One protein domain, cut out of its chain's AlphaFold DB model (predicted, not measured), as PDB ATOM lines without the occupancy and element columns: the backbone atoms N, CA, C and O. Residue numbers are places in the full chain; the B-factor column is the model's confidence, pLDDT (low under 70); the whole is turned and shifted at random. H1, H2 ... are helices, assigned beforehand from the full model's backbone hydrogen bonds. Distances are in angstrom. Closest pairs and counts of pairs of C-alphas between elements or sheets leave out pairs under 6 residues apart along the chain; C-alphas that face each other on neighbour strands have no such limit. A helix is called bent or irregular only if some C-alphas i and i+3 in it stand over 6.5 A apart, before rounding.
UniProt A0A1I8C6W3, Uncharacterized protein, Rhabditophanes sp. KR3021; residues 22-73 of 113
ATOM      1  N   THR A  22     -17.340  -6.307 -21.877       56.00
ATOM      2  CA  THR A  22     -17.100  -7.696 -22.283       56.00
ATOM      3  C   THR A  22     -18.332  -8.583 -22.129       56.00
ATOM      4  O   THR A  22     -18.529  -9.455 -22.957       56.00
ATOM      5  N   ALA A  23     -19.212  -8.340 -21.150       60.69
ATOM      6  CA  ALA A  23     -20.392  -9.188 -20.934       60.69
ATOM      7  C   ALA A  23     -21.425  -9.084 -22.073       60.69
ATOM      8  O   ALA A  23     -21.866 -10.100 -22.602       60.69
ATOM      9  N   ARG A  24     -21.767  -7.860 -22.515       59.53
ATOM     10  CA  ARG A  24     -22.702  -7.667 -23.642       59.53
ATOM     11  C   ARG A  24     -22.093  -8.130 -24.962       59.53
ATOM     12  O   ARG A  24     -22.791  -8.729 -25.766       59.53
ATOM     13  N   ARG A  25     -20.794  -7.878 -25.161       63.16
ATOM     14  CA  ARG A  25     -20.071  -8.292 -26.370       63.16
ATOM     15  C   ARG A  25     -19.867  -9.807 -26.439       63.16
ATOM     16  O   ARG A  25     -20.020 -10.371 -27.513       63.16
ATOM     17  N   SER A  26     -19.603 -10.462 -25.308       68.56
ATOM     18  CA  SER A  26     -19.530 -11.925 -25.194       68.56
ATOM     19  C   SER A  26     -20.873 -12.563 -25.517       68.56
ATOM     20  O   SER A  26     -20.910 -13.496 -26.305       68.56
ATOM     21  N   TRP A  27     -21.972 -12.018 -24.991       73.75
ATOM     22  CA  TRP A  27     -23.312 -12.523 -25.293       73.75
ATOM     23  C   TRP A  27     -23.688 -12.343 -26.767       73.75
ATOM     24  O   TRP A  27     -24.189 -13.273 -27.392       73.75
ATOM     25  N   THR A  28     -23.395 -11.183 -27.368       80.50
ATOM     26  CA  THR A  28     -23.630 -10.998 -28.809       80.50
ATOM     27  C   THR A  28     -22.770 -11.933 -29.654       80.50
ATOM     28  O   THR A  28     -23.243 -12.432 -30.667       80.50
ATOM     29  N   LEU A  29     -21.522 -12.192 -29.250       79.88
ATOM     30  CA  LEU A  29     -20.632 -13.100 -29.971       79.88
ATOM     31  C   LEU A  29     -21.122 -14.548 -29.856       79.88
ATOM     32  O   LEU A  29     -21.148 -15.268 -30.847       79.88
ATOM     33  N   GLU A  30     -21.573 -14.949 -28.669       77.94
ATOM     34  CA  GLU A  30     -22.184 -16.252 -28.411       77.94
ATOM     35  C   GLU A  30     -23.465 -16.438 -29.230       77.94
ATOM     36  O   GLU A  30     -23.617 -17.463 -29.887       77.94
ATOM     37  N   MET A  31     -24.328 -15.419 -29.308       79.62
ATOM     38  CA  MET A  31     -25.502 -15.439 -30.182       79.62
ATOM     39  C   MET A  31     -25.138 -15.539 -31.661       79.62
ATOM     40  O   MET A  31     -25.782 -16.283 -32.393       79.62
ATOM     41  N   ILE A  32     -24.117 -14.816 -32.124       78.94
ATOM     42  CA  ILE A  32     -23.657 -14.896 -33.516       78.94
ATOM     43  C   ILE A  32     -23.107 -16.295 -33.815       78.94
ATOM     44  O   ILE A  32     -23.423 -16.863 -34.858       78.94
ATOM     45  N   HIS A  33     -22.335 -16.882 -32.899       78.25
ATOM     46  CA  HIS A  33     -21.830 -18.248 -33.040       78.25
ATOM     47  C   HIS A  33     -22.956 -19.287 -33.035       78.25
ATOM     48  O   HIS A  33     -22.966 -20.157 -33.904       78.25
ATOM     49  N   GLN A  34     -23.930 -19.158 -32.129       77.38
ATOM     50  CA  GLN A  34     -25.130 -19.995 -32.108       77.38
ATOM     51  C   GLN A  34     -25.930 -19.841 -33.406       77.38
ATOM     52  O   GLN A  34     -26.316 -20.830 -34.013       77.38
ATOM     53  N   THR A  35     -26.106 -18.615 -33.898       74.38
ATOM     54  CA  THR A  35     -26.824 -18.347 -35.153       74.38
ATOM     55  C   THR A  35     -26.099 -18.959 -36.348       74.38
ATOM     56  O   THR A  35     -26.741 -19.590 -37.178       74.38
ATOM     57  N   ASN A  36     -24.769 -18.847 -36.423       74.19
ATOM     58  CA  ASN A  36     -23.965 -19.441 -37.496       74.19
ATOM     59  C   ASN A  36     -24.066 -20.978 -37.509       74.19
ATOM     60  O   ASN A  36     -24.174 -21.585 -38.569       74.19
ATOM     61  N   GLN A  37     -24.114 -21.610 -36.332       74.00
ATOM     62  CA  GLN A  37     -24.344 -23.055 -36.214       74.00
ATOM     63  C   GLN A  37     -25.757 -23.476 -36.642       74.00
ATOM     64  O   GLN A  37     -25.950 -24.620 -37.041       74.00
ATOM     65  N   LEU A  38     -26.727 -22.560 -36.603       70.25
ATOM     66  CA  LEU A  38     -28.107 -22.799 -37.027       70.25
ATOM     67  C   LEU A  38     -28.333 -22.542 -38.525       70.25
ATOM     68  O   LEU A  38     -29.335 -23.012 -39.055       70.25
ATOM     69  N   VAL A  39     -27.425 -21.848 -39.226       65.19
ATOM     70  CA  VAL A  39     -27.545 -21.561 -40.674       65.19
ATOM     71  C   VAL A  39     -27.711 -22.834 -41.526       65.19
ATOM     72  O   VAL A  39     -28.588 -22.831 -42.391       65.19
ATOM     73  N   PRO A  40     -26.964 -23.938 -41.300       63.50
ATOM     74  CA  PRO A  40     -27.170 -25.183 -42.044       63.50
ATOM     75  C   PRO A  40     -28.553 -25.804 -41.787       63.50
ATOM     76  O   PRO A  40     -29.216 -26.231 -42.726       63.50
ATOM     77  N   THR A  41     -29.028 -25.782 -40.536       66.38
ATOM     78  CA  THR A  41     -30.356 -26.282 -40.129       66.38
ATOM     79  C   THR A  41     -31.496 -25.399 -40.644       66.38
ATOM     80  O   THR A  41     -32.596 -25.877 -40.905       66.38
ATOM     81  N   PHE A  42     -31.241 -24.105 -40.839       63.31
ATOM     82  CA  PHE A  42     -32.207 -23.159 -41.393       63.31
ATOM     83  C   PHE A  42     -32.586 -23.520 -42.831       63.31
ATOM     84  O   PHE A  42     -33.744 -23.396 -43.209       63.31
ATOM     85  N   ASN A  43     -31.629 -24.014 -43.616       66.88
ATOM     86  CA  ASN A  43     -31.873 -24.381 -45.007       66.88
ATOM     87  C   ASN A  43     -32.753 -25.640 -45.140       66.88
ATOM     88  O   ASN A  43     -33.482 -25.767 -46.115       66.88
ATOM     89  N   GLU A  44     -32.728 -26.536 -44.148       68.44
ATOM     90  CA  GLU A  44     -33.660 -27.672 -44.055       68.44
ATOM     91  C   GLU A  44     -35.036 -27.250 -43.514       68.44
ATOM     92  O   GLU A  44     -36.062 -27.794 -43.915       68.44
ATOM     93  N   LEU A  45     -35.080 -26.256 -42.618       67.31
ATOM     94  CA  LEU A  45     -36.327 -25.747 -42.043       67.31
ATOM     95  C   LEU A  45     -37.115 -24.857 -43.020       67.31
ATOM     96  O   LEU A  45     -38.335 -24.763 -42.907       67.31
ATOM     97  N   PHE A  46     -36.432 -24.212 -43.967       68.19
ATOM     98  CA  PHE A  46     -36.994 -23.318 -44.984       68.19
ATOM     99  C   PHE A  46     -37.054 -23.961 -46.369       68.19
ATOM    100  O   PHE A  46     -36.722 -23.342 -47.381       68.19
ATOM    101  N   ASP A  47     -37.522 -25.201 -46.420       79.94
ATOM    102  CA  ASP A  47     -37.935 -25.790 -47.682       79.94
ATOM    103  C   ASP A  47     -39.137 -25.020 -48.277       79.94
ATOM    104  O   ASP A  47     -39.836 -24.261 -47.591       79.94
ATOM    105  N   LYS A  48     -39.384 -25.175 -49.581       78.25
ATOM    106  CA  LYS A  48     -40.326 -24.325 -50.339       78.25
ATOM    107  C   LYS A  48     -41.719 -24.246 -49.697       78.25
ATOM    108  O   LYS A  48     -42.319 -23.176 -49.664       78.25
ATOM    109  N   GLU A  49     -42.209 -25.356 -49.154       76.38
ATOM    110  CA  GLU A  49     -43.528 -25.441 -48.519       76.38
ATOM    111  C   GLU A  49     -43.572 -24.793 -47.126       76.38
ATOM    112  O   GLU A  49     -44.521 -24.078 -46.791       76.38
ATOM    113  N   THR A  50     -42.533 -24.965 -46.308       82.81
ATOM    114  CA  THR A  50     -42.493 -24.394 -44.953       82.81
ATOM    115  C   THR A  50     -42.258 -22.885 -44.978       82.81
ATOM    116  O   THR A  50     -42.800 -22.176 -44.126       82.81
ATOM    117  N   PHE A  51     -41.547 -22.363 -45.986       83.19
ATOM    118  CA  PHE A  51     -41.363 -20.923 -46.180       83.19
ATOM    119  C   PHE A  51     -42.694 -20.184 -46.379       83.19
ATOM    120  O   PHE A  51     -42.914 -19.140 -45.762       83.19
ATOM    121  N   TYR A  52     -43.614 -20.726 -47.187       85.50
ATOM    122  CA  TYR A  52     -44.920 -20.091 -47.408       85.50
ATOM    123  C   TYR A  52     -45.785 -20.091 -46.145       85.50
ATOM    124  O   TYR A  52     -46.385 -19.067 -45.809       85.50
ATOM    125  N   VAL A  53     -45.811 -21.207 -45.413       87.44
ATOM    126  CA  VAL A  53     -46.548 -21.309 -44.145       87.44
ATOM    127  C   VAL A  53     -45.970 -20.349 -43.103       87.44
ATOM    128  O   VAL A  53     -46.718 -19.632 -42.437       87.44
ATOM    129  N   PHE A  54     -44.642 -20.263 -43.008       87.25
ATOM    130  CA  PHE A  54     -43.961 -19.317 -42.130       87.25
ATOM    131  C   PHE A  54     -44.294 -17.865 -42.485       87.25
ATOM    132  O   PHE A  54     -44.669 -17.097 -41.602       87.25
ATOM    133  N   ALA A  55     -44.207 -17.486 -43.764       87.81
ATOM    134  CA  ALA A  55     -44.502 -16.127 -44.211       87.81
ATOM    135  C   ALA A  55     -45.952 -15.726 -43.902       87.81
ATOM    136  O   ALA A  55     -46.201 -14.605 -43.457       87.81
ATOM    137  N   PHE A  56     -46.902 -16.648 -44.077       91.00
ATOM    138  CA  PHE A  56     -48.303 -16.422 -43.738       91.00
ATOM    139  C   PHE A  56     -48.500 -16.193 -42.234       91.00
ATOM    140  O   PHE A  56     -49.103 -15.196 -41.831       91.00
ATOM    141  N   ILE A  57     -47.939 -17.066 -41.391       92.00
ATOM    142  CA  ILE A  57     -48.025 -16.931 -39.930       92.00
ATOM    143  C   ILE A  57     -47.335 -15.643 -39.467       92.00
ATOM    144  O   ILE A  57     -47.891 -14.900 -38.658       92.00
ATOM    145  N   PHE A  58     -46.154 -15.339 -40.003       93.25
ATOM    146  CA  PHE A  58     -45.405 -14.130 -39.678       93.25
ATOM    147  C   PHE A  58     -46.174 -12.863 -40.065       93.25
ATOM    148  O   PHE A  58     -46.241 -11.927 -39.271       93.25
ATOM    149  N   ALA A  59     -46.812 -12.841 -41.239       95.19
ATOM    150  CA  ALA A  59     -47.650 -11.724 -41.661       95.19
ATOM    151  C   ALA A  59     -48.833 -11.516 -40.703       95.19
ATOM    152  O   ALA A  59     -49.063 -10.395 -40.248       95.19
ATOM    153  N   VAL A  60     -49.542 -12.588 -40.329       96.56
ATOM    154  CA  VAL A  60     -50.646 -12.517 -39.355       96.56
ATOM    155  C   VAL A  60     -50.152 -12.005 -37.999       96.56
ATOM    156  O   VAL A  60     -50.769 -11.109 -37.421       96.56
ATOM    157  N   LEU A  61     -49.015 -12.503 -37.506       95.94
ATOM    158  CA  LEU A  61     -48.413 -12.032 -36.257       95.94
ATOM    159  C   LEU A  61     -48.003 -10.559 -36.328       95.94
ATOM    160  O   LEU A  61     -48.221  -9.828 -35.363       95.94
ATOM    161  N   ALA A  62     -47.457 -10.100 -37.455       95.81
ATOM    162  CA  ALA A  62     -47.099  -8.701 -37.658       95.81
ATOM    163  C   ALA A  62     -48.335  -7.790 -37.620       95.81
ATOM    164  O   ALA A  62     -48.300  -6.745 -36.969       95.81
ATOM    165  N   PHE A  63     -49.448  -8.202 -38.238       95.69
ATOM    166  CA  PHE A  63     -50.717  -7.475 -38.146       95.69
ATOM    167  C   PHE A  63     -51.269  -7.449 -36.720       95.69
ATOM    168  O   PHE A  63     -51.701  -6.392 -36.255       95.69
ATOM    169  N   LEU A  64     -51.223  -8.573 -36.000       95.12
ATOM    170  CA  LEU A  64     -51.645  -8.630 -34.599       95.12
ATOM    171  C   LEU A  64     -50.788  -7.719 -33.720       95.12
ATOM    172  O   LEU A  64     -51.331  -6.951 -32.931       95.12
ATOM    173  N   LEU A  65     -49.466  -7.748 -33.889       93.94
ATOM    174  CA  LEU A  65     -48.556  -6.841 -33.195       93.94
ATOM    175  C   LEU A  65     -48.871  -5.386 -33.526       93.94
ATOM    176  O   LEU A  65     -49.024  -4.593 -32.607       93.94
ATOM    177  N   ALA A  66     -49.037  -5.030 -34.800       91.19
ATOM    178  CA  ALA A  66     -49.395  -3.671 -35.192       91.19
ATOM    179  C   ALA A  66     -50.712  -3.216 -34.542       91.19
ATOM    180  O   ALA A  66     -50.797  -2.094 -34.045       91.19
ATOM    181  N   PHE A  67     -51.716  -4.094 -34.478       91.94
ATOM    182  CA  PHE A  67     -52.990  -3.803 -33.826       91.94
ATOM    183  C   PHE A  67     -52.848  -3.648 -32.307       91.94
ATOM    184  O   PHE A  67     -53.411  -2.723 -31.722       91.94
ATOM    185  N   ILE A  68     -52.059  -4.509 -31.662       91.19
ATOM    186  CA  ILE A  68     -51.731  -4.409 -30.238       91.19
ATOM    187  C   ILE A  68     -50.998  -3.091 -29.977       91.19
ATOM    188  O   ILE A  68     -51.434  -2.313 -29.134       91.19
ATOM    189  N   LEU A  69     -49.946  -2.774 -30.731       87.19
ATOM    190  CA  LEU A  69     -49.246  -1.500 -30.607       87.19
ATOM    191  C   LEU A  69     -50.198  -0.322 -30.825       87.19
ATOM    192  O   LEU A  69     -50.183   0.591 -30.016       87.19
ATOM    193  N   ALA A  70     -51.088  -0.350 -31.816       85.81
ATOM    194  CA  ALA A  70     -52.090   0.704 -31.995       85.81
ATOM    195  C   ALA A  70     -53.068   0.804 -30.807       85.81
ATOM    196  O   ALA A  70     -53.479   1.898 -30.421       85.81
ATOM    197  N   ARG A  71     -53.433  -0.325 -30.189       84.44
ATOM    198  CA  ARG A  71     -54.342  -0.363 -29.037       84.44
ATOM    199  C   ARG A  71     -53.693   0.137 -27.747       84.44
ATOM    200  O   ARG A  71     -54.387   0.753 -26.931       84.44
ATOM    201  N   TYR A  72     -52.408  -0.160 -27.552       82.38
ATOM    202  CA  TYR A  72     -51.638   0.181 -26.352       82.38
ATOM    203  C   TYR A  72     -50.949   1.542 -26.464       82.38
ATOM    204  O   TYR A  72     -50.948   2.312 -25.501       82.38
ATOM    205  N   CYS A  73     -50.437   1.902 -27.639       72.62
ATOM    206  CA  CYS A  73     -50.043   3.263 -27.964       72.62
ATOM    207  C   CYS A  73     -51.319   4.072 -28.200       72.62
ATOM    208  O   CYS A  73     -51.735   4.316 -29.327       72.62
TER     209      CYS A  73
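AT A GLANCE: This is residues 22 to 73 of the 113 residues of an uncharacterized protein of Rhabditophanes sp. KR3021 (UniProt A0A1I8C6W3). Two long helices, H1 and H2, meet near their ends at a tight link and open out as a wide, flat V, with nothing in the space between the arms. H1 kinks near residue 39, and its last part turns toward H2. The printed part has 52 residues, with H1 followed by H2 and no named strand: all helix. It is extended, with a radius of gyration of the C-alphas of 16.2 A and spans of 38 by 34 by 5 A.

IN THESE COORDINATES: Find C-alpha 22 at (-17.100, -7.696, -22.283); from there H1, residues 22 to 45, runs 33.0 A to C-alpha 45. It is irregular, but only just: C-alphas 37 and 40 are 6.8 A apart. H2, residues 48 to 72, runs 36.1 A from C-alpha 48 at (-40.326, -24.325, -50.339) to C-alpha 72 at (-51.638, 0.181, -26.352).

HOW THE PARTS SIT: H1 and H2 meet only through their link. Look along the backbones: 17 of 20 O i to N i+4 pairs are within hydrogen-bond range in H1, and 20 of 21 in H2.

THE WHOLE: The C-alphas of Thr 22 and Glu 49 are the two farthest apart, at 41.3 A. The printed part has no cut. In the B-factor column, residues 22 to 26 and 39 to 46 are under 70.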